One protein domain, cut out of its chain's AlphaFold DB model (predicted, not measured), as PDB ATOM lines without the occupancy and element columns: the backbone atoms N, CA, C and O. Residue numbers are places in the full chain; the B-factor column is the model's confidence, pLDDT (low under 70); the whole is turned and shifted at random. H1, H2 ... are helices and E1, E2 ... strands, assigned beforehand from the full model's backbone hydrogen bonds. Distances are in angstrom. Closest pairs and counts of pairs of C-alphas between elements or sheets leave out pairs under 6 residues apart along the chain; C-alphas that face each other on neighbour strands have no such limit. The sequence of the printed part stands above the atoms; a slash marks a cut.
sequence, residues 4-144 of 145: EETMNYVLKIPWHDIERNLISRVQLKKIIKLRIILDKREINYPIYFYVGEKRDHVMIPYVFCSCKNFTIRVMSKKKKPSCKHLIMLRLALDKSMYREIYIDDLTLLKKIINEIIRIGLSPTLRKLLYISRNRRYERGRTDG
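This is residues 4 to 144 of the 145 residues of the protein "SWIM-type domain-containing protein" of Staphylothermus marinus (strain ATCC 43588 / DSM 3639 / JCM 9404 / F1) (UniProt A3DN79). A strongly twisted sheet of five strands sits between helices: H4 packs on one face, H5 and the first part of H6 on the other. H1 and H2 pack on H4, and E1 with E2 reaches out as a hairpin, while residues 134 to 144, of which 134 to 142 belong to H6, stick out as an arm. The printed part has 141 residues, with six named helices and five named strands in the order H1 H2 E1 E2 E3 E4 H3 H4 E5 H5 H6; the class is mixed, helices and strands. The sheet is branched at E1 and mixed, with E1 and E5 parallel and the other neighbour pairs antiparallel. The whole is compact, with a radius of gyration of the C-alphas of 16.1 A, yet elongated, spanning 51 by 33 by 30 A.

Start at H1, residues 4 to 12, which touches H4, residues 84 to 94, at a steep tilt of 55 degrees; their closest C-alphas, of Val 10 and Ile 87, are 6.1 A apart. H2, residues 20 to 27, touches H4 at a steep tilt of 56 degrees, closest at the C-alphas of Val 26 and Met 88, 6.1 A. Next comes E1, residues 31 to 38, whose pairing is staggered. E2, residues 41 to 43, forms a hairpin with it, N 41 and O 38 being within hydrogen-bond range at 2.8 A. On the same side of E1 is antiparallel E3, residues 48 to 51, with N 32 and O 49 at 2.8 A; on the other side is parallel E5, residues 99 to 103, with N 33 and O 99 at 2.8 A. E4, residues 56 to 60, forms a hairpin with E3, N 50 and O 57 being 2.9 A apart. H3, residues 68 to 76, touches no helix but is near H4. H4 is on the sheet at a height of 9.2 A. H5, residues 106 to 118, is on the opposite face at 8.0 A; its closest C-alpha pair with E4 is Ile 116 and Asp 56, 6.0 A. H6, residues 123 to 142, is on the same face as H5 and touches it with residues 123 to 125 alone, closest at the C-alphas of Leu 125 and Ile 112, 6.1 A. Every O i to N i+4 pair is within hydrogen-bond range in H1, H2, H4 and H5, against 3 of 5 in H3 and 15 of 16 in H6.

Find C-alpha 4 at (-23.891, 26.740, 17.020), where H1 begins. E1 runs 22.7 A from C-alpha 31 at (-45.759, 21.816, 19.635). H4 measures 15.4 A, H5 18.2 A and H6 29.4 A, ending at C-alpha 142, (-68.409, 6.412, 12.869).

The C-alphas farthest apart, of Lys 77 and Gly 144, are 55.5 A apart. The printed part has no cut and no long link. Its mean pLDDT is 89.3; residues 136 to 144 are under 70.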
ATOM      1  N   GLU A   4     -24.579  28.004  16.745       88.19
ATOM      2  CA  GLU A   4     -23.891  26.740  17.020       88.19
ATOM      3  C   GLU A   4     -23.749  26.466  18.523       88.19
ATOM      4  O   GLU A   4     -24.080  25.377  18.986       88.19
ATOM      5  N   GLU A   5     -23.355  27.467  19.315       87.19
ATOM      6  CA  GLU A   5     -23.282  27.347  20.778       87.19
ATOM      7  C   GLU A   5     -24.662  27.034  21.384       87.19
ATOM      8  O   GLU A   5     -24.782  26.192  22.275       87.19
ATOM      9  N   THR A   6     -25.721  27.661  20.857       88.81
ATOM     10  CA  THR A   6     -27.104  27.395  21.284       88.81
ATOM     11  C   THR A   6     -27.525  25.967  20.945       88.81
ATOM     12  O   THR A   6     -28.073  25.264  21.795       88.81
ATOM     13  N   MET A   7     -27.264  25.529  19.713       91.75
ATOM     14  CA  MET A   7     -27.577  24.183  19.243       91.75
ATOM     15  C   MET A   7     -26.859  23.132  20.093       91.75
ATOM     16  O   MET A   7     -27.504  22.220  20.612       91.75
ATOM     17  N   ASN A   8     -25.556  23.312  20.315       92.00
ATOM     18  CA  ASN A   8     -24.743  22.430  21.145       92.00
ATOM     19  C   ASN A   8     -25.280  22.340  22.575       92.00
ATOM     20  O   ASN A   8     -25.410  21.239  23.106       92.00
ATOM     21  N   TYR A   9     -25.654  23.467  23.184       91.75
ATOM     22  CA  TYR A   9     -26.274  23.457  24.505       91.75
ATOM     23  C   TYR A   9     -27.599  22.686  24.514       91.75
ATOM     24  O   TYR A   9     -27.817  21.825  25.368       91.75
ATOM     25  N   VAL A  10     -28.493  22.977  23.560       91.75
ATOM     26  CA  VAL A  10     -29.813  22.338  23.506       91.75
ATOM     27  C   VAL A  10     -29.686  20.836  23.297       91.75
ATOM     28  O   VAL A  10     -30.470  20.115  23.897       91.75
ATOM     29  N   LEU A  11     -28.726  20.355  22.507       91.44
ATOM     30  CA  LEU A  11     -28.505  18.924  22.275       91.44
ATOM     31  C   LEU A  11     -27.839  18.215  23.464       91.44
ATOM     32  O   LEU A  11     -28.114  17.041  23.698       91.44
ATOM     33  N   LYS A  12     -26.993  18.913  24.230       92.75
ATOM     34  CA  LYS A  12     -26.203  18.312  25.317       92.75
ATOM     35  C   LYS A  12     -26.845  18.392  26.698       92.75
ATOM     36  O   LYS A  12     -26.424  17.637  27.566       92.75
ATOM     37  N   ILE A  13     -27.845  19.256  26.919       89.44
ATOM     38  CA  ILE A  13     -28.497  19.349  28.238       89.44
ATOM     39  C   ILE A  13     -29.039  17.967  28.670       89.44
ATOM     40  O   ILE A  13     -29.818  17.367  27.915       89.44
ATOM     41  N   PRO A  14     -28.625  17.433  29.834       88.44
ATOM     42  CA  PRO A  14     -29.117  16.157  30.340       88.44
ATOM     43  C   PRO A  14     -30.611  16.195  30.664       88.44
ATOM     44  O   PRO A  14     -31.142  17.207  31.112       88.44
ATOM     45  N   TRP A  15     -31.304  15.067  30.496       82.12
ATOM     46  CA  TRP A  15     -32.745  14.976  30.767       82.12
ATOM     47  C   TRP A  15     -33.123  15.300  32.217       82.12
ATOM     48  O   TRP A  15     -34.191  15.864  32.447       82.12
ATOM     49  N   HIS A  16     -32.264  14.952  33.179       84.12
ATOM     50  CA  HIS A  16     -32.498  15.203  34.604       84.12
ATOM     51  C   HIS A  16     -32.359  16.683  34.989       84.12
ATOM     52  O   HIS A  16     -32.956  17.100  35.978       84.12
ATOM     53  N   ASP A  17     -31.666  17.481  34.172       86.81
ATOM     54  CA  ASP A  17     -31.499  18.926  34.377       86.81
ATOM     55  C   ASP A  17     -32.665  19.746  33.810       86.81
ATOM     56  O   ASP A  17     -32.735  20.968  33.971       86.81
ATOM     57  N   ILE A  18     -33.603  19.097  33.113       86.81
ATOM     58  CA  ILE A  18     -34.729  19.783  32.491       86.81
ATOM     59  C   ILE A  18     -35.868  19.925  33.500       86.81
ATOM     60  O   ILE A  18     -36.427  18.943  33.987       86.81
ATOM     61  N   GLU A  19     -36.253  21.176  33.769       86.75
ATOM     62  CA  GLU A  19     -37.324  21.510  34.710       86.75
ATOM     63  C   GLU A  19     -38.611  20.698  34.434       86.75
ATOM     64  O   GLU A  19     -39.147  20.689  33.318       86.75
ATOM     65  N   ARG A  20     -39.171  20.057  35.476       84.62
ATOM     66  CA  ARG A  20     -40.383  19.214  35.369       84.62
ATOM     67  C   ARG A  20     -41.577  19.949  34.749       84.62
ATOM     68  O   ARG A  20     -42.348  19.356  33.998       84.62
ATOM     69  N   ASN A  21     -41.710  21.251  35.009       84.94
ATOM     70  CA  ASN A  21     -42.771  22.090  34.443       84.94
ATOM     71  C   ASN A  21     -42.731  22.151  32.895       84.94
ATOM     72  O   ASN A  21     -43.776  22.322  32.262       84.94
ATOM     73  N   LEU A  22     -41.554  22.014  32.271       84.56
ATOM     74  CA  LEU A  22     -41.384  21.994  30.820       84.56
ATOM     75  C   LEU A  22     -41.853  20.656  30.269       84.56
ATOM     76  O   LEU A  22     -42.580  20.636  29.277       84.56
ATOM     77  N   ILE A  23     -41.522  19.563  30.957       82.06
ATOM     78  CA  ILE A  23     -41.994  18.216  30.619       82.06
ATOM     79  C   ILE A  23     -43.530  18.182  30.621       82.06
ATOM     80  O   ILE A  23     -44.133  17.777  29.626       82.06
ATOM     81  N   SER A  24     -44.174  18.705  31.671       83.62
ATOM     82  CA  SER A  24     -45.641  18.793  31.736       83.62
ATOM     83  C   SER A  24     -46.234  19.637  30.601       83.62
ATOM     84  O   SER A  24     -47.283  19.314  30.056       83.62
ATOM     85  N   ARG A  25     -45.560  20.714  30.177       80.62
ATOM     86  CA  ARG A  25     -46.022  21.535  29.041       80.62
ATOM     87  C   ARG A  25     -45.890  20.823  27.698       80.62
ATOM     88  O   ARG A  25     -46.740  21.035  26.832       80.62
ATOM     89  N   VAL A  26     -44.868  19.990  27.520       81.69
ATOM     90  CA  VAL A  26     -44.711  19.145  26.325       81.69
ATOM     91  C   VAL A  26     -45.816  18.086  26.262       81.69
ATOM     92  O   VAL A  26     -46.379  17.868  25.190       81.69
ATOM     93  N   GLN A  27     -46.227  17.524  27.406       81.31
ATOM     94  CA  GLN A  27     -47.369  16.596  27.493       81.31
ATOM     95  C   GLN A  27     -48.685  17.190  26.973       81.31
ATOM     96  O   GLN A  27     -49.505  16.465  26.415       81.31
ATOM     97  N   LEU A  28     -48.854  18.513  27.031       82.44
ATOM     98  CA  LEU A  28     -50.019  19.201  26.460       82.44
ATOM     99  C   LEU A  28     -50.002  19.277  24.919       82.44
ATOM    100  O   LEU A  28     -50.872  19.924  24.333       82.44
ATOM    101  N   LYS A  29     -48.998  18.684  24.253       85.69
ATOM    102  CA  LYS A  29     -48.807  18.675  22.790       85.69
ATOM    103  C   LYS A  29     -48.987  20.066  22.159       85.69
ATOM    104  O   LYS A  29     -49.642  20.247  21.127       85.69
ATOM    105  N   LYS A  30     -48.405  21.084  22.805       91.50
ATOM    106  CA  LYS A  30     -48.417  22.489  22.352       91.50
ATOM    107  C   LYS A  30     -47.449  22.759  21.190       91.50
ATOM    108  O   LYS A  30     -47.477  23.854  20.639       91.50
ATOM    109  N   ILE A  31     -46.630  21.777  20.813       96.25
ATOM    110  CA  ILE A  31     -45.759  21.816  19.635       96.25
ATOM    111  C   ILE A  31     -46.520  21.268  18.431       96.25
ATOM    112  O   ILE A  31     -47.091  20.179  18.502       96.25
ATOM    113  N   ILE A  32     -46.534  22.026  17.339       96.12
ATOM    114  CA  ILE A  32     -47.221  21.700  16.092       96.12
ATOM    115  C   ILE A  32     -46.197  21.614  14.964       96.12
ATOM    116  O   ILE A  32     -45.384  22.523  14.803       96.12
ATOM    117  N   LYS A  33     -46.281  20.556  14.164       95.62
ATOM    118  CA  LYS A  33     -45.605  20.412  12.877       95.62
ATOM    119  C   LYS A  33     -46.651  20.526  11.772       95.62
ATOM    120  O   LYS A  33     -47.679  19.852  11.828       95.62
ATOM    121  N   LEU A  34     -46.406  21.380  10.785       93.31
ATOM    122  CA  LEU A  34     -47.224  21.404   9.574       93.31
ATOM    123  C   LEU A  34     -46.599  20.448   8.555       93.31
ATOM    124  O   LEU A  34     -45.411  20.549   8.258       93.31
ATOM    125  N   ARG A  35     -47.396  19.501   8.067       92.19
ATOM    126  CA  ARG A  35     -47.047  18.547   7.011       92.19
ATOM    127  C   ARG A  35     -47.608  19.101   5.710       92.19
ATOM    128  O   ARG A  35     -48.819  19.266   5.595       92.19
ATOM    129  N   ILE A  36     -46.737  19.461   4.778       91.50
ATOM    130  CA  ILE A  36     -47.138  20.142   3.547       91.50
ATOM    131  C   ILE A  36     -47.261  19.091   2.451       91.50
ATOM    132  O   ILE A  36     -46.288  18.391   2.191       91.50
ATOM    133  N   ILE A  37     -48.427  18.974   1.823       91.00
ATOM    134  CA  ILE A  37     -48.668  18.051   0.709       91.00
ATOM    135  C   ILE A  37     -48.975  18.877  -0.538       91.00
ATOM    136  O   ILE A  37     -50.061  19.433  -0.643       91.00
ATOM    137  N   LEU A  38     -48.043  18.942  -1.487       88.50
ATOM    138  CA  LEU A  38     -48.249  19.585  -2.791       88.50
ATOM    139  C   LEU A  38     -48.141  18.524  -3.877       88.50
ATOM    140  O   LEU A  38     -47.208  17.724  -3.847       88.50
ATOM    141  N   ASP A  39     -49.089  18.484  -4.811       88.44
ATOM    142  CA  ASP A  39     -49.072  17.554  -5.950       88.44
ATOM    143  C   ASP A  39     -48.804  16.090  -5.547       88.44
ATOM    144  O   ASP A  39     -48.012  15.375  -6.162       88.44
ATOM    145  N   LYS A  40     -49.458  15.640  -4.463       86.31
ATOM    146  CA  LYS A  40     -49.302  14.299  -3.853       86.31
ATOM    147  C   LYS A  40     -47.895  13.995  -3.311       86.31
ATOM    148  O   LYS A  40     -47.600  12.843  -3.000       86.31
ATOM    149  N   ARG A  41     -47.036  15.002  -3.158       87.88
ATOM    150  CA  ARG A  41     -45.711  14.889  -2.541       87.88
ATOM    151  C   ARG A  41     -45.693  15.596  -1.201       87.88
ATOM    152  O   ARG A  41     -46.135  16.737  -1.073       87.88
ATOM    153  N   GLU A  42     -45.144  14.918  -0.203       88.69
ATOM    154  CA  GLU A  42     -44.903  15.537   1.090       88.69
ATOM    155  C   GLU A  42     -43.604  16.348   1.050       88.69
ATOM    156  O   GLU A  42     -42.533  15.828   0.736       88.69
ATOM    157  N   ILE A  43     -43.697  17.625   1.405       87.44
ATOM    158  CA  ILE A  43     -42.550  18.507   1.573       87.44
ATOM    159  C   ILE A  43     -42.235  18.590   3.061       87.44
ATOM    160  O   ILE A  43     -43.005  19.129   3.862       87.44
ATOM    161  N   ASN A  44     -41.066  18.075   3.437       82.12
ATOM    162  CA  ASN A  44     -40.578  18.197   4.801       82.12
ATOM    163  C   ASN A  44     -39.936  19.574   5.000       82.12
ATOM    164  O   ASN A  44     -38.830  19.833   4.528       82.12
ATOM    165  N   TYR A  45     -40.624  20.447   5.730       85.69
ATOM    166  CA  TYR A  45     -40.108  21.760   6.098       85.69
ATOM    167  C   TYR A  45     -39.794  21.788   7.602       85.69
ATOM    168  O   TYR A  45     -40.680  21.478   8.404       85.69
ATOM    169  N   PRO A  46     -38.566  22.144   8.034       90.50
ATOM    170  CA  PRO A  46     -38.127  22.010   9.426       90.50
ATOM    171  C   PRO A  46     -38.648  23.146  10.325       90.50
ATOM    172  O   PRO A  46     -37.921  23.666  11.168       90.50
ATOM    173  N   ILE A  47     -39.910  23.544  10.153       95.06
ATOM    174  CA  ILE A  47     -40.560  24.570  10.968       95.06
ATOM    175  C   ILE A  47     -41.589  23.934  11.892       95.06
ATOM    176  O   ILE A  47     -42.457  23.164  11.482       95.06
ATOM    177  N   TYR A  48     -41.507  24.338  13.152       97.38
ATOM    178  CA  TYR A  48     -42.428  23.962  14.207       97.38
ATOM    179  C   TYR A  48     -43.044  25.207  14.829       97.38
ATOM    180  O   TYR A  48     -42.452  26.288  14.846       97.38
ATOM    181  N   PHE A  49     -44.226  25.036  15.404       97.75
ATOM    182  CA  PHE A  49     -44.952  26.103  16.072       97.75
ATOM    183  C   PHE A  49     -45.223  25.721  17.518       97.75
ATOM    184  O   PHE A  49     -45.742  24.643  17.792       97.75
ATOM    185  N   TYR A  50     -44.895  26.601  18.456       97.50
ATOM    186  CA  TYR A  50     -45.392  26.493  19.823       97.50
ATOM    187  C   TYR A  50     -46.673  27.314  19.937       97.50
ATOM    188  O   TYR A  50     -46.655  28.506  19.637       97.50
ATOM    189  N   VAL A  51     -47.757  26.692  20.399       96.31
ATOM    190  CA  VAL A  51     -49.053  27.348  20.615       96.31
ATOM    191  C   VAL A  51     -49.268  27.573  22.107       96.31
ATOM    192  O   VAL A  51     -49.541  26.639  22.867       96.31
ATOM    193  N   GLY A  52     -49.100  28.820  22.545       93.62
ATOM    194  CA  GLY A  52     -49.260  29.221  23.943       93.62
ATOM    195  C   GLY A  52     -50.672  29.708  24.265       93.62
ATOM    196  O   GLY A  52     -51.554  29.720  23.419       93.62
ATOM    197  N   GLU A  53     -50.910  30.150  25.500       90.81
ATOM    198  CA  GLU A  53     -52.173  30.833  25.837       90.81
ATOM    199  C   GLU A  53     -52.197  32.260  25.285       90.81
ATOM    200  O   GLU A  53     -53.172  32.669  24.670       90.81
ATOM    201  N   LYS A  54     -51.097  33.000  25.476       91.81
ATOM    202  CA  LYS A  54     -51.004  34.423  25.115       91.81
ATOM    203  C   LYS A  54     -50.255  34.689  23.815       91.81
ATOM    204  O   LYS A  54     -50.450  35.738  23.215       91.81
ATOM    205  N   ARG A  55     -49.328  33.805  23.438       95.62
ATOM    206  CA  ARG A  55     -48.472  33.968  22.259       95.62
ATOM    207  C   ARG A  55     -48.120  32.632  21.637       95.62
ATOM    208  O   ARG A  55     -47.917  31.649  22.353       95.62
ATOM    209  N   ASP A  56     -47.977  32.668  20.327       97.88
ATOM    210  CA  ASP A  56     -47.468  31.591  19.498       97.88
ATOM    211  C   ASP A  56     -46.025  31.913  19.089       97.88
ATOM    212  O   ASP A  56     -45.607  33.076  19.083       97.88
ATOM    213  N   HIS A  57     -45.234  30.886  18.784       98.06
ATOM    214  CA  HIS A  57     -43.839  31.053  18.379       98.06
ATOM    215  C   HIS A  57     -43.489  30.154  17.203       98.06
ATOM    216  O   HIS A  57     -43.813  28.970  17.216       98.06
ATOM    217  N   VAL A  58     -42.774  30.717  16.231       98.00
ATOM    218  CA  VAL A  58     -42.132  29.972  15.145       98.00
ATOM    219  C   VAL A  58     -40.799  29.454  15.665       98.00
ATOM    220  O   VAL A  58     -40.075  30.179  16.357       98.00
ATOM    221  N   MET A  59     -40.482  28.202  15.362       97.88
ATOM    222  CA  MET A  59     -39.259  27.546  15.795       97.88
ATOM    223  C   MET A  59     -38.652  26.739  14.658       97.88
ATOM    224  O   MET A  59     -39.368  26.096  13.892       97.88
ATOM    225  N   ILE A  60     -37.326  26.734  14.613       96.00
ATOM    226  CA  ILE A  60     -36.533  25.789  13.830       96.00
ATOM    227  C   ILE A  60     -35.734  24.981  14.858       96.00
ATOM    228  O   ILE A  60     -35.157  25.599  15.764       96.00
ATOM    229  N   PRO A  61     -35.729  23.635  14.785       94.50
ATOM    230  CA  PRO A  61     -35.096  22.784  15.786       94.50
ATOM    231  C   PRO A  61     -33.689  23.249  16.138       94.50
ATOM    232  O   PRO A  61     -32.870  23.487  15.258       94.50
ATOM    233  N   TYR A  62     -33.442  23.399  17.440       92.75
ATOM    234  CA  TYR A  62     -32.139  23.707  18.047       92.75
ATOM    235  C   TYR A  62     -31.527  25.079  17.717       92.75
ATOM    236  O   TYR A  62     -30.680  25.547  18.471       92.75
ATOM    237  N   VAL A  63     -31.989  25.758  16.664       92.81
ATOM    238  CA  VAL A  63     -31.314  26.945  16.119       92.81
ATOM    239  C   VAL A  63     -32.096  28.239  16.298       92.81
ATOM    240  O   VAL A  63     -31.486  29.296  16.419       92.81
ATOM    241  N   PHE A  64     -33.434  28.199  16.324       95.38
ATOM    242  CA  PHE A  64     -34.226  29.429  16.323       95.38
ATOM    243  C   PHE A  64     -35.562  29.306  17.050       95.38
ATOM    244  O   PHE A  64     -36.304  28.338  16.888       95.38
ATOM    245  N   CYS A  65     -35.922  30.358  17.784       97.25
ATOM    246  CA  CYS A  65     -37.273  30.570  18.288       97.25
ATOM    247  C   CYS A  65     -37.634  32.059  18.226       97.25
ATOM    248  O   CYS A  65     -36.872  32.900  18.692       97.25
ATOM    249  N   SER A  66     -38.837  32.399  17.757       97.19
ATOM    250  CA  SER A  66     -39.295  33.796  17.672       97.19
ATOM    251  C   SER A  66     -39.684  34.433  19.018       97.19
ATOM    252  O   SER A  66     -40.223  35.540  19.063       97.19
ATOM    253  N   CYS A  67     -39.465  33.757  20.150       96.44
ATOM    254  CA  CYS A  67     -39.831  34.305  21.451       96.44
ATOM    255  C   CYS A  67     -38.855  35.405  21.906       96.44
ATOM    256  O   CYS A  67     -37.647  35.321  21.699       96.44
ATOM    257  N   LYS A  68     -39.359  36.395  22.658       93.38
ATOM    258  CA  LYS A  68     -38.536  37.500  23.192       93.38
ATOM    259  C   LYS A  68     -37.329  37.027  24.010       93.38
ATOM    260  O   LYS A  68     -36.289  37.675  23.992       93.38
ATOM    261  N   ASN A  69     -37.450  35.912  24.737       93.00
ATOM    262  CA  ASN A  69     -36.324  35.370  25.502       93.00
ATOM    263  C   ASN A  69     -35.193  34.899  24.584       93.00
ATOM    264  O   ASN A  69     -34.039  35.139  24.914       93.00
ATOM    265  N   PHE A  70     -35.507  34.283  23.444       94.56
ATOM    266  CA  PHE A  70     -34.495  33.899  22.466       94.56
ATOM    267  C   PHE A  70     -33.866  35.148  21.834       94.56
ATOM    268  O   PHE A  70     -32.676  35.391  22.002       94.56
ATOM    269  N   THR A  71     -34.669  36.020  21.224       91.44
ATOM    270  CA  THR A  71     -34.147  37.211  20.537       91.44
ATOM    271  C   THR A  71     -33.315  38.097  21.469       91.44
ATOM    272  O   THR A  71     -32.186  38.443  21.153       91.44
ATOM    273  N   ILE A  72     -33.825  38.410  22.664       90.12
ATOM    274  CA  ILE A  72     -33.174  39.374  23.559       90.12
ATOM    275  C   ILE A  72     -32.118  38.704  24.437       90.12
ATOM    276  O   ILE A  72     -31.021  39.232  24.578       90.12
ATOM    277  N   ARG A  73     -32.437  37.588  25.106       89.75
ATOM    278  CA  ARG A  73     -31.559  37.038  26.157       89.75
ATOM    279  C   ARG A  73     -30.532  36.047  25.624       89.75
ATOM    280  O   ARG A  73     -29.469  35.954  26.224       89.75
ATOM    281  N   VAL A  74     -30.846  35.335  24.545       89.75
ATOM    282  CA  VAL A  74     -29.967  34.326  23.934       89.75
ATOM    283  C   VAL A  74     -29.101  35.002  22.869       89.75
ATOM    284  O   VAL A  74     -27.881  35.010  23.001       89.75
ATOM    285  N   MET A  75     -29.721  35.665  21.885       90.00
ATOM    286  CA  MET A  75     -29.006  36.260  20.747       90.00
ATOM    287  C   MET A  75     -28.379  37.622  21.081       90.00
ATOM    288  O   MET A  75     -27.160  37.759  21.022       90.00
ATOM    289  N   SER A  76     -29.174  38.627  21.479       86.31
ATOM    290  CA  SER A  76     -28.644  39.988  21.678       86.31
ATOM    291  C   SER A  76     -27.774  40.124  22.931       86.31
ATOM    292  O   SER A  76     -26.646  40.596  22.857       86.31
ATOM    293  N   LYS A  77     -28.288  39.722  24.103       88.25
ATOM    294  CA  LYS A  77     -27.606  39.936  25.392       88.25
ATOM    295  C   LYS A  77     -26.676  38.793  25.803       88.25
ATOM    296  O   LYS A  77     -25.957  38.963  26.779       88.25
ATOM    297  N   LYS A  78     -26.726  37.636  25.127       87.56
ATOM    298  CA  LYS A  78     -25.896  36.448  25.424       87.56
ATOM    299  C   LYS A  78     -25.924  36.022  26.911       87.56
ATOM    300  O   LYS A  78     -24.943  35.518  27.437       87.56
ATOM    301  N   LYS A  79     -27.055  36.235  27.598       87.94
ATOM    302  CA  LYS A  79     -27.245  35.988  29.044       87.94
ATOM    303  C   LYS A  79     -27.771  34.595  29.378       87.94
ATOM    304  O   LYS A  79     -27.786  34.219  30.545       87.94
ATOM    305  N   LYS A  80     -28.324  33.879  28.401       87.50
ATOM    306  CA  LYS A  80     -28.852  32.524  28.585       87.50
ATOM    307  C   LYS A  80     -28.447  31.644  27.417       87.50
ATOM    308  O   LYS A  80     -28.468  32.160  26.303       87.50
ATOM    309  N   PRO A  81     -28.194  30.347  27.654       87.69
ATOM    310  CA  PRO A  81     -27.713  29.439  26.627       87.69
ATOM    311  C   PRO A  81     -28.796  28.954  25.652       87.69
ATOM    312  O   PRO A  81     -28.514  28.543  24.535       87.69
ATOM    313  N   SER A  82     -30.068  29.033  26.052       93.00
ATOM    314  CA  SER A  82     -31.208  28.744  25.186       93.00
ATOM    315  C   SER A  82     -32.496  29.335  25.761       93.00
ATOM    316  O   SER A  82     -32.543  29.815  26.899       93.00
ATOM    317  N   CYS A  83     -33.568  29.308  24.972       95.00
ATOM    318  CA  CYS A  83     -34.911  29.579  25.460       95.00
ATOM    319  C   CYS A  83     -35.628  28.263  25.789       95.00
ATOM    320  O   CYS A  83     -35.425  27.235  25.144       95.00
ATOM    321  N   LYS A  84     -36.555  28.309  26.749       93.88
ATOM    322  CA  LYS A  84     -37.336  27.127  27.139       93.88
ATOM    323  C   LYS A  84     -38.100  26.465  25.986       93.88
ATOM    324  O   LYS A  84     -38.367  25.275  26.051       93.88
ATOM    325  N   HIS A  85     -38.472  27.213  24.942       96.12
ATOM    326  CA  HIS A  85     -39.216  26.653  23.810       96.12
ATOM    327  C   HIS A  85     -38.353  25.733  22.946       96.12
ATOM    328  O   HIS A  85     -38.864  24.720  22.493       96.12
ATOM    329  N   LEU A  86     -37.059  26.029  22.776       96.00
ATOM    330  CA  LEU A  86     -36.142  25.128  22.071       96.00
ATOM    331  C   LEU A  86     -35.888  23.845  22.865       96.00
ATOM    332  O   LEU A  86     -35.866  22.769  22.278       96.00
ATOM    333  N   ILE A  87     -35.786  23.947  24.194       95.00
ATOM    334  CA  ILE A  87     -35.699  22.774  25.076       95.00
ATOM    335  C   ILE A  87     -36.979  21.932  24.953       95.00
ATOM    336  O   ILE A  87     -36.908  20.736  24.703       95.00
ATOM    337  N   MET A  88     -38.162  22.554  25.044       95.12
ATOM    338  CA  MET A  88     -39.440  21.853  24.857       95.12
ATOM    339  C   MET A  88     -39.584  21.238  23.460       95.12
ATOM    340  O   MET A  88     -40.151  20.157  23.340       95.12
ATOM    341  N   LEU A  89     -39.087  21.902  22.413       96.19
ATOM    342  CA  LEU A  89     -39.093  21.357  21.061       96.19
ATOM    343  C   LEU A  89     -38.205  20.115  20.973       96.19
ATOM    344  O   LEU A  89     -38.677  19.105  20.469       96.19
ATOM    345  N   ARG A  90     -36.983  20.145  21.525       95.00
ATOM    346  CA  ARG A  90     -36.129  18.951  21.618       95.00
ATOM    347  C   ARG A  90     -36.865  17.797  22.296       95.00
ATOM    348  O   ARG A  90     -37.007  16.738  21.702       95.00
ATOM    349  N   LEU A  91     -37.409  18.035  23.491       93.44
ATOM    350  CA  LEU A  91     -38.171  17.022  24.230       93.44
ATOM    351  C   LEU A  91     -39.327  16.443  23.404       93.44
ATOM    352  O   LEU A  91     -39.590  15.244  23.450       93.44
ATOM    353  N   ALA A  92     -40.045  17.306  22.681       94.12
ATOM    354  CA  ALA A  92     -41.158  16.899  21.840       94.12
ATOM    355  C   ALA A  92     -40.699  16.047  20.654       94.12
ATOM    356  O   ALA A  92     -41.392  15.096  20.312       94.12
ATOM    357  N   LEU A  93     -39.559  16.361  20.041       93.69
ATOM    358  CA  LEU A  93     -38.992  15.570  18.951       93.69
ATOM    359  C   LEU A  93     -38.521  14.207  19.457       93.69
ATOM    360  O   LEU A  93     -38.983  13.190  18.945       93.69
ATOM    361  N   ASP A  94     -37.717  14.190  20.521       92.56
ATOM    362  CA  ASP A  94     -37.141  12.969  21.094       92.56
ATOM    363  C   ASP A  94     -38.226  11.976  21.549       92.56
ATOM    364  O   ASP A  94     -38.058  10.764  21.441       92.56
ATOM    365  N   LYS A  95     -39.370  12.478  22.036       90.19
ATOM    366  CA  LYS A  95     -40.496  11.656  22.517       90.19
ATOM    367  C   LYS A  95     -41.666  11.548  21.537       90.19
ATOM    368  O   LYS A  95     -42.707  11.007  21.904       90.19
ATOM    369  N   SER A  96     -41.553  12.099  20.329       90.69
ATOM    370  CA  SER A  96     -42.673  12.196  19.374       90.69
ATOM    371  C   SER A  96     -43.950  12.830  19.969       90.69
ATOM    372  O   SER A  96     -45.082  12.450  19.674       90.69
ATOM    373  N   MET A  97     -43.777  13.833  20.835       91.75
ATOM    374  CA  MET A  97     -44.839  14.541  21.562       91.75
ATOM    375  C   MET A  97     -45.196  15.884  20.915       91.75
ATOM    376  O   MET A  97     -45.192  16.940  21.552       91.75
ATOM    377  N   TYR A  98     -45.549  15.847  19.636       93.69
ATOM    378  CA  TYR A  98     -46.055  16.996  18.889       93.69
ATOM    379  C   TYR A  98     -47.343  16.629  18.143       93.69
ATOM    380  O   TYR A  98     -47.725  15.464  18.045       93.69
ATOM    381  N   ARG A  99     -48.076  17.641  17.677       93.19
ATOM    382  CA  ARG A  99     -49.237  17.464  16.799       93.19
ATOM    383  C   ARG A  99     -48.830  17.718  15.364       93.19
ATOM    384  O   ARG A  99     -48.117  18.677  15.094       93.19
ATOM    385  N   GLU A 100     -49.363  16.919  14.460       92.69
ATOM    386  CA  GLU A 100     -49.227  17.143  13.028       92.69
ATOM    387  C   GLU A 100     -50.542  17.667  12.456       92.69
ATOM    388  O   GLU A 100     -51.627  17.233  12.858       92.69
ATOM    389  N   ILE A 101     -50.437  18.634  11.548       92.69
ATOM    390  CA  ILE A 101     -51.554  19.130  10.745       92.69
ATOM    391  C   ILE A 101     -51.106  19.126   9.297       92.69
ATOM    392  O   ILE A 101     -50.044  19.659   8.981       92.69
ATOM    393  N   TYR A 102     -51.939  18.569   8.431       91.19
ATOM    394  CA  TYR A 102     -51.710  18.597   6.998       91.19
ATOM    395  C   TYR A 102     -52.232  19.901   6.404       91.19
ATOM    396  O   TYR A 102     -53.338  20.336   6.732       91.19
ATOM    397  N   ILE A 103     -51.419  20.511   5.551       92.12
ATOM    398  CA  ILE A 103     -51.789  21.646   4.713       92.12
ATOM    399  C   ILE A 103     -51.361  21.349   3.277       92.12
ATOM    400  O   ILE A 103     -50.361  20.675   3.051       92.12
ATOM    401  N   ASP A 104     -52.106  21.870   2.322       91.19
ATOM    402  CA  ASP A 104     -51.903  21.717   0.878       91.19
ATOM    403  C   ASP A 104     -51.593  23.053   0.188       91.19
ATOM    404  O   ASP A 104     -51.494  23.137  -1.031       91.19
ATOM    405  N   ASP A 105     -51.398  24.107   0.982       89.25
ATOM    406  CA  ASP A 105     -51.223  25.472   0.507       89.25
ATOM    407  C   ASP A 105     -50.059  26.167   1.234       89.25
ATOM    408  O   ASP A 105     -50.072  26.379   2.452       89.25
ATOM    409  N   LEU A 106     -49.034  26.567   0.476       91.00
ATOM    410  CA  LEU A 106     -47.889  27.316   1.002       91.00
ATOM    411  C   LEU A 106     -48.255  28.745   1.421       91.00
ATOM    412  O   LEU A 106     -47.593  29.319   2.296       91.00
ATOM    413  N   THR A 107     -49.300  29.335   0.840       93.69
ATOM    414  CA  THR A 107     -49.751  30.673   1.235       93.69
ATOM    415  C   THR A 107     -50.288  30.664   2.666       93.69
ATOM    416  O   THR A 107     -50.034  31.603   3.428       93.69
ATOM    417  N   LEU A 108     -50.893  29.550   3.089       94.31
ATOM    418  CA  LEU A 108     -51.326  29.313   4.461       94.31
ATOM    419  C   LEU A 108     -50.145  29.269   5.441       94.31
ATOM    420  O   LEU A 108     -50.194  29.923   6.486       94.31
ATOM    421  N   LEU A 109     -49.054  28.576   5.092       94.69
ATOM    422  CA  LEU A 109     -47.823  28.572   5.894       94.69
ATOM    423  C   LEU A 109     -47.269  29.992   6.059       94.69
ATOM    424  O   LEU A 109     -46.996  30.431   7.181       94.69
ATOM    425  N   LYS A 110     -47.132  30.725   4.945       96.06
ATOM    426  CA  LYS A 110     -46.648  32.113   4.941       96.06
ATOM    427  C   LYS A 110     -47.522  33.004   5.824       96.06
ATOM    428  O   LYS A 110     -46.997  33.802   6.601       96.06
ATOM    429  N   LYS A 111     -48.847  32.853   5.743       97.50
ATOM    430  CA  LYS A 111     -49.807  33.598   6.563       97.50
ATOM    431  C   LYS A 111     -49.616  33.317   8.052       97.50
ATOM    432  O   LYS A 111     -49.483  34.265   8.821       97.50
ATOM    433  N   ILE A 112     -49.525  32.046   8.449       97.44
ATOM    434  CA  ILE A 112     -49.300  31.646   9.847       97.44
ATOM    435  C   ILE A 112     -48.003  32.255  10.383       97.44
ATOM    436  O   ILE A 112     -48.004  32.865  11.451       97.44
ATOM    437  N   ILE A 113     -46.899  32.135   9.639       97.38
ATOM    438  CA  ILE A 113     -45.609  32.708  10.047       97.38
ATOM    439  C   ILE A 113     -45.733  34.225  10.222       97.38
ATOM    440  O   ILE A 113     -45.336  34.752  11.260       97.38
ATOM    441  N   ASN A 114     -46.333  34.927   9.257       98.00
ATOM    442  CA  ASN A 114     -46.497  36.378   9.317       98.00
ATOM    443  C   ASN A 114     -47.346  36.834  10.510       98.00
ATOM    444  O   ASN A 114     -46.975  37.791  11.187       98.00
ATOM    445  N   GLU A 115     -48.453  36.150  10.797       98.31
ATOM    446  CA  GLU A 115     -49.292  36.436  11.967       98.31
ATOM    447  C   GLU A 115     -48.487  36.295  13.268       98.31
ATOM    448  O   GLU A 115     -48.479  37.196  14.113       98.31
ATOM    449  N   ILE A 116     -47.721  35.209  13.404       98.06
ATOM    450  CA  ILE A 116     -46.905  34.968  14.599       98.06
ATOM    451  C   ILE A 116     -45.789  36.002  14.735       98.06
ATOM    452  O   ILE A 116     -45.546  36.492  15.835       98.06
ATOM    453  N   ILE A 117     -45.094  36.345  13.653       96.88
ATOM    454  CA  ILE A 117     -43.976  37.290  13.720       96.88
ATOM    455  C   ILE A 117     -44.467  38.717  13.983       96.88
ATOM    456  O   ILE A 117     -43.880  39.412  14.812       96.88
ATOM    457  N   ARG A 118     -45.549  39.155  13.326       95.81
ATOM    458  CA  ARG A 118     -46.035  40.542  13.430       95.81
ATOM    459  C   ARG A 118     -46.891  40.782  14.670       95.81
ATOM    460  O   ARG A 118     -46.748  41.816  15.314       95.81
ATOM    461  N   ILE A 119     -47.771  39.842  15.005       95.25
ATOM    462  CA  ILE A 119     -48.799  40.013  16.047       95.25
ATOM    463  C   ILE A 119     -48.465  39.169  17.286       95.25
ATOM    464  O   ILE A 119     -48.818  39.520  18.412       95.25
ATOM    465  N   GLY A 120     -47.720  38.074  17.117       95.69
ATOM    466  CA  GLY A 120     -47.382  37.152  18.204       95.69
ATOM    467  C   GLY A 120     -48.402  36.038  18.415       95.69
ATOM    468  O   GLY A 120     -48.240  35.275  19.362       95.69
ATOM    469  N   LEU A 121     -49.436  35.942  17.577       96.88
ATOM    470  CA  LEU A 121     -50.517  34.953  17.630       96.88
ATOM    471  C   LEU A 121     -50.961  34.635  16.204       96.88
ATOM    472  O   LEU A 121     -51.025  35.548  15.387       96.88
ATOM    473  N   SER A 122     -51.325  33.380  15.928       97.94
ATOM    474  CA  SER A 122     -51.927  33.000  14.645       97.94
ATOM    475  C   SER A 122     -53.358  32.490  14.821       97.94
ATOM    476  O   SER A 122     -53.569  31.319  15.161       97.94
ATOM    477  N   PRO A 123     -54.372  33.341  14.563       97.25
ATOM    478  CA  PRO A 123     -55.758  32.898  14.441       97.25
ATOM    479  C   PRO A 123     -55.916  31.803  13.383       97.25
ATOM    480  O   PRO A 123     -56.670  30.852  13.589       97.25
ATOM    481  N   THR A 124     -55.151  31.893  12.290       97.25
ATOM    482  CA  THR A 124     -55.164  30.905  11.211       97.25
ATOM    483  C   THR A 124     -54.748  29.519  11.717       97.25
ATOM    484  O   THR A 124     -55.506  28.559  11.574       97.25
ATOM    485  N   LEU A 125     -53.603  29.406  12.400       96.69
ATOM    486  CA  LEU A 125     -53.132  28.145  12.982       96.69
ATOM    487  C   LEU A 125     -54.119  27.585  14.015       96.69
ATOM    488  O   LEU A 125     -54.374  26.381  14.058       96.69
ATOM    489  N   ARG A 126     -54.703  28.450  14.847       95.75
ATOM    490  CA  ARG A 126     -55.671  28.045  15.878       95.75
ATOM    491  C   ARG A 126     -56.959  27.501  15.275       95.75
ATOM    492  O   ARG A 126     -57.455  26.478  15.747       95.75
ATOM    493  N   LYS A 127     -57.457  28.125  14.205       95.12
ATOM    494  CA  LYS A 127     -58.610  27.626  13.447       95.12
ATOM    495  C   LYS A 127     -58.316  26.249  12.843       95.12
ATOM    496  O   LYS A 127     -59.133  25.344  12.993       95.12
ATOM    497  N   LEU A 128     -57.135  26.054  12.247       94.31
ATOM    498  CA  LEU A 128     -56.718  24.745  11.723       94.31
ATOM    499  C   LEU A 128     -56.682  23.673  12.815       94.31
ATOM    500  O   LEU A 128     -57.189  22.568  12.622       94.31
ATOM    501  N   LEU A 129     -56.133  24.004  13.985       92.81
ATOM    502  CA  LEU A 129     -56.089  23.093  15.127       92.81
ATOM    503  C   LEU A 129     -57.484  22.685  15.598       92.81
ATOM    504  O   LEU A 129     -57.704  21.502  15.859       92.81
ATOM    505  N   TYR A 130     -58.419  23.633  15.671       90.69
ATOM    506  CA  TYR A 130     -59.808  23.361  16.035       90.69
ATOM    507  C   TYR A 130     -60.480  22.412  15.033       90.69
ATOM    508  O   TYR A 130     -60.965  21.349  15.416       90.69
ATOM    509  N   ILE A 131     -60.396  22.719  13.734       88.25
ATOM    510  CA  ILE A 131     -60.978  21.888  12.666       88.25
ATOM    511  C   ILE A 131     -60.361  20.480  12.658       88.25
ATOM    512  O   ILE A 131     -61.063  19.482  12.498       88.25
ATOM    513  N   SER A 132     -59.044  20.370  12.854       83.69
ATOM    514  CA  SER A 132     -58.346  19.076  12.891       83.69
ATOM    515  C   SER A 132     -58.755  18.194  14.076       83.69
ATOM    516  O   SER A 132     -58.642  16.969  14.004       83.69
ATOM    517  N   ARG A 133     -59.212  18.809  15.175       80.56
ATOM    518  CA  ARG A 133     -59.726  18.105  16.352       80.56
ATOM    519  C   ARG A 133     -61.130  17.572  16.082       80.56
ATOM    520  O   ARG A 133     -61.379  16.407  16.369       80.56
ATOM    521  N   ASN A 134     -61.994  18.384  15.473       73.12
ATOM    522  CA  ASN A 134     -63.370  17.988  15.165       73.12
ATOM    523  C   ASN A 134     -63.422  16.842  14.147       73.12
ATOM    524  O   ASN A 134     -64.086  15.847  14.402       73.12
ATOM    525  N   ARG A 135     -62.609  16.890  13.081       70.75
ATOM    526  CA  ARG A 135     -62.536  15.785  12.103       70.75
ATOM    527  C   ARG A 135     -62.099  14.448  12.711       70.75
ATOM    528  O   ARG A 135     -62.511  13.396  12.237       70.75
ATOM    529  N   ARG A 136     -61.251  14.464  13.748       63.22
ATOM    530  CA  ARG A 136     -60.881  13.244  14.488       63.22
ATOM    531  C   ARG A 136     -62.015  12.738  15.374       63.22
ATOM    532  O   ARG A 136     -62.190  11.532  15.480       63.22
ATOM    533  N   TYR A 137     -62.758  13.650  15.996       57.12
ATOM    534  CA  TYR A 137     -63.921  13.307  16.808       57.12
ATOM    535  C   TYR A 137     -65.034  12.664  15.966       57.12
ATOM    536  O   TYR A 137     -65.584  11.648  16.368       57.12
ATOM    537  N   GLU A 138     -65.310  13.205  14.777       55.88
ATOM    538  CA  GLU A 138     -66.330  12.671  13.864       55.88
ATOM    539  C   GLU A 138     -65.990  11.256  13.368       55.88
ATOM    540  O   GLU A 138     -66.846  10.381  13.440       55.88
ATOM    541  N   ARG A 139     -64.736  10.988  12.966       57.97
ATOM    542  CA  ARG A 139     -64.304   9.629  12.568       57.97
ATOM    543  C   ARG A 139     -64.357   8.620  13.715       57.97
ATOM    544  O   ARG A 139     -64.820   7.505  13.539       57.97
ATOM    545  N   GLY A 140     -63.947   9.027  14.918       57.66
ATOM    546  CA  GLY A 140     -64.029   8.155  16.094       57.66
ATOM    547  C   GLY A 140     -65.463   7.806  16.512       57.66
ATOM    548  O   GLY A 140     -65.651   6.884  17.296       57.66
ATOM    549  N   ARG A 141     -66.470   8.534  16.007       53.66
ATOM    550  CA  ARG A 141     -67.892   8.247  16.231       53.66
ATOM    551  C   ARG A 141     -68.476   7.302  15.177       53.66
ATOM    552  O   ARG A 141     -69.394   6.564  15.506       53.66
ATOM    553  N   THR A 142     -67.971   7.325  13.941       57.12
ATOM    554  CA  THR A 142     -68.409   6.412  12.869       57.12
ATOM    555  C   THR A 142     -67.807   5.016  12.995       57.12
ATOM    556  O   THR A 142     -68.448   4.060  12.590       57.12
ATOM    557  N   ASP A 143     -66.626   4.886  13.602       53.56
ATOM    558  CA  ASP A 143     -65.941   3.593  13.781       53.56
ATOM    559  C   ASP A 143     -66.397   2.833  15.051       53.56
ATOM    560  O   ASP A 143     -65.833   1.797  15.400       53.56
ATOM    561  N   GLY A 144     -67.386   3.368  15.776       53.31
ATOM    562  CA  GLY A 144     -67.947   2.795  17.006       53.31
ATOM    563  C   GLY A 144     -69.469   2.629  16.977       53.31
ATOM    564  O   GLY A 144     -70.076   2.573  18.047       53.31
TER     565      GLY A 144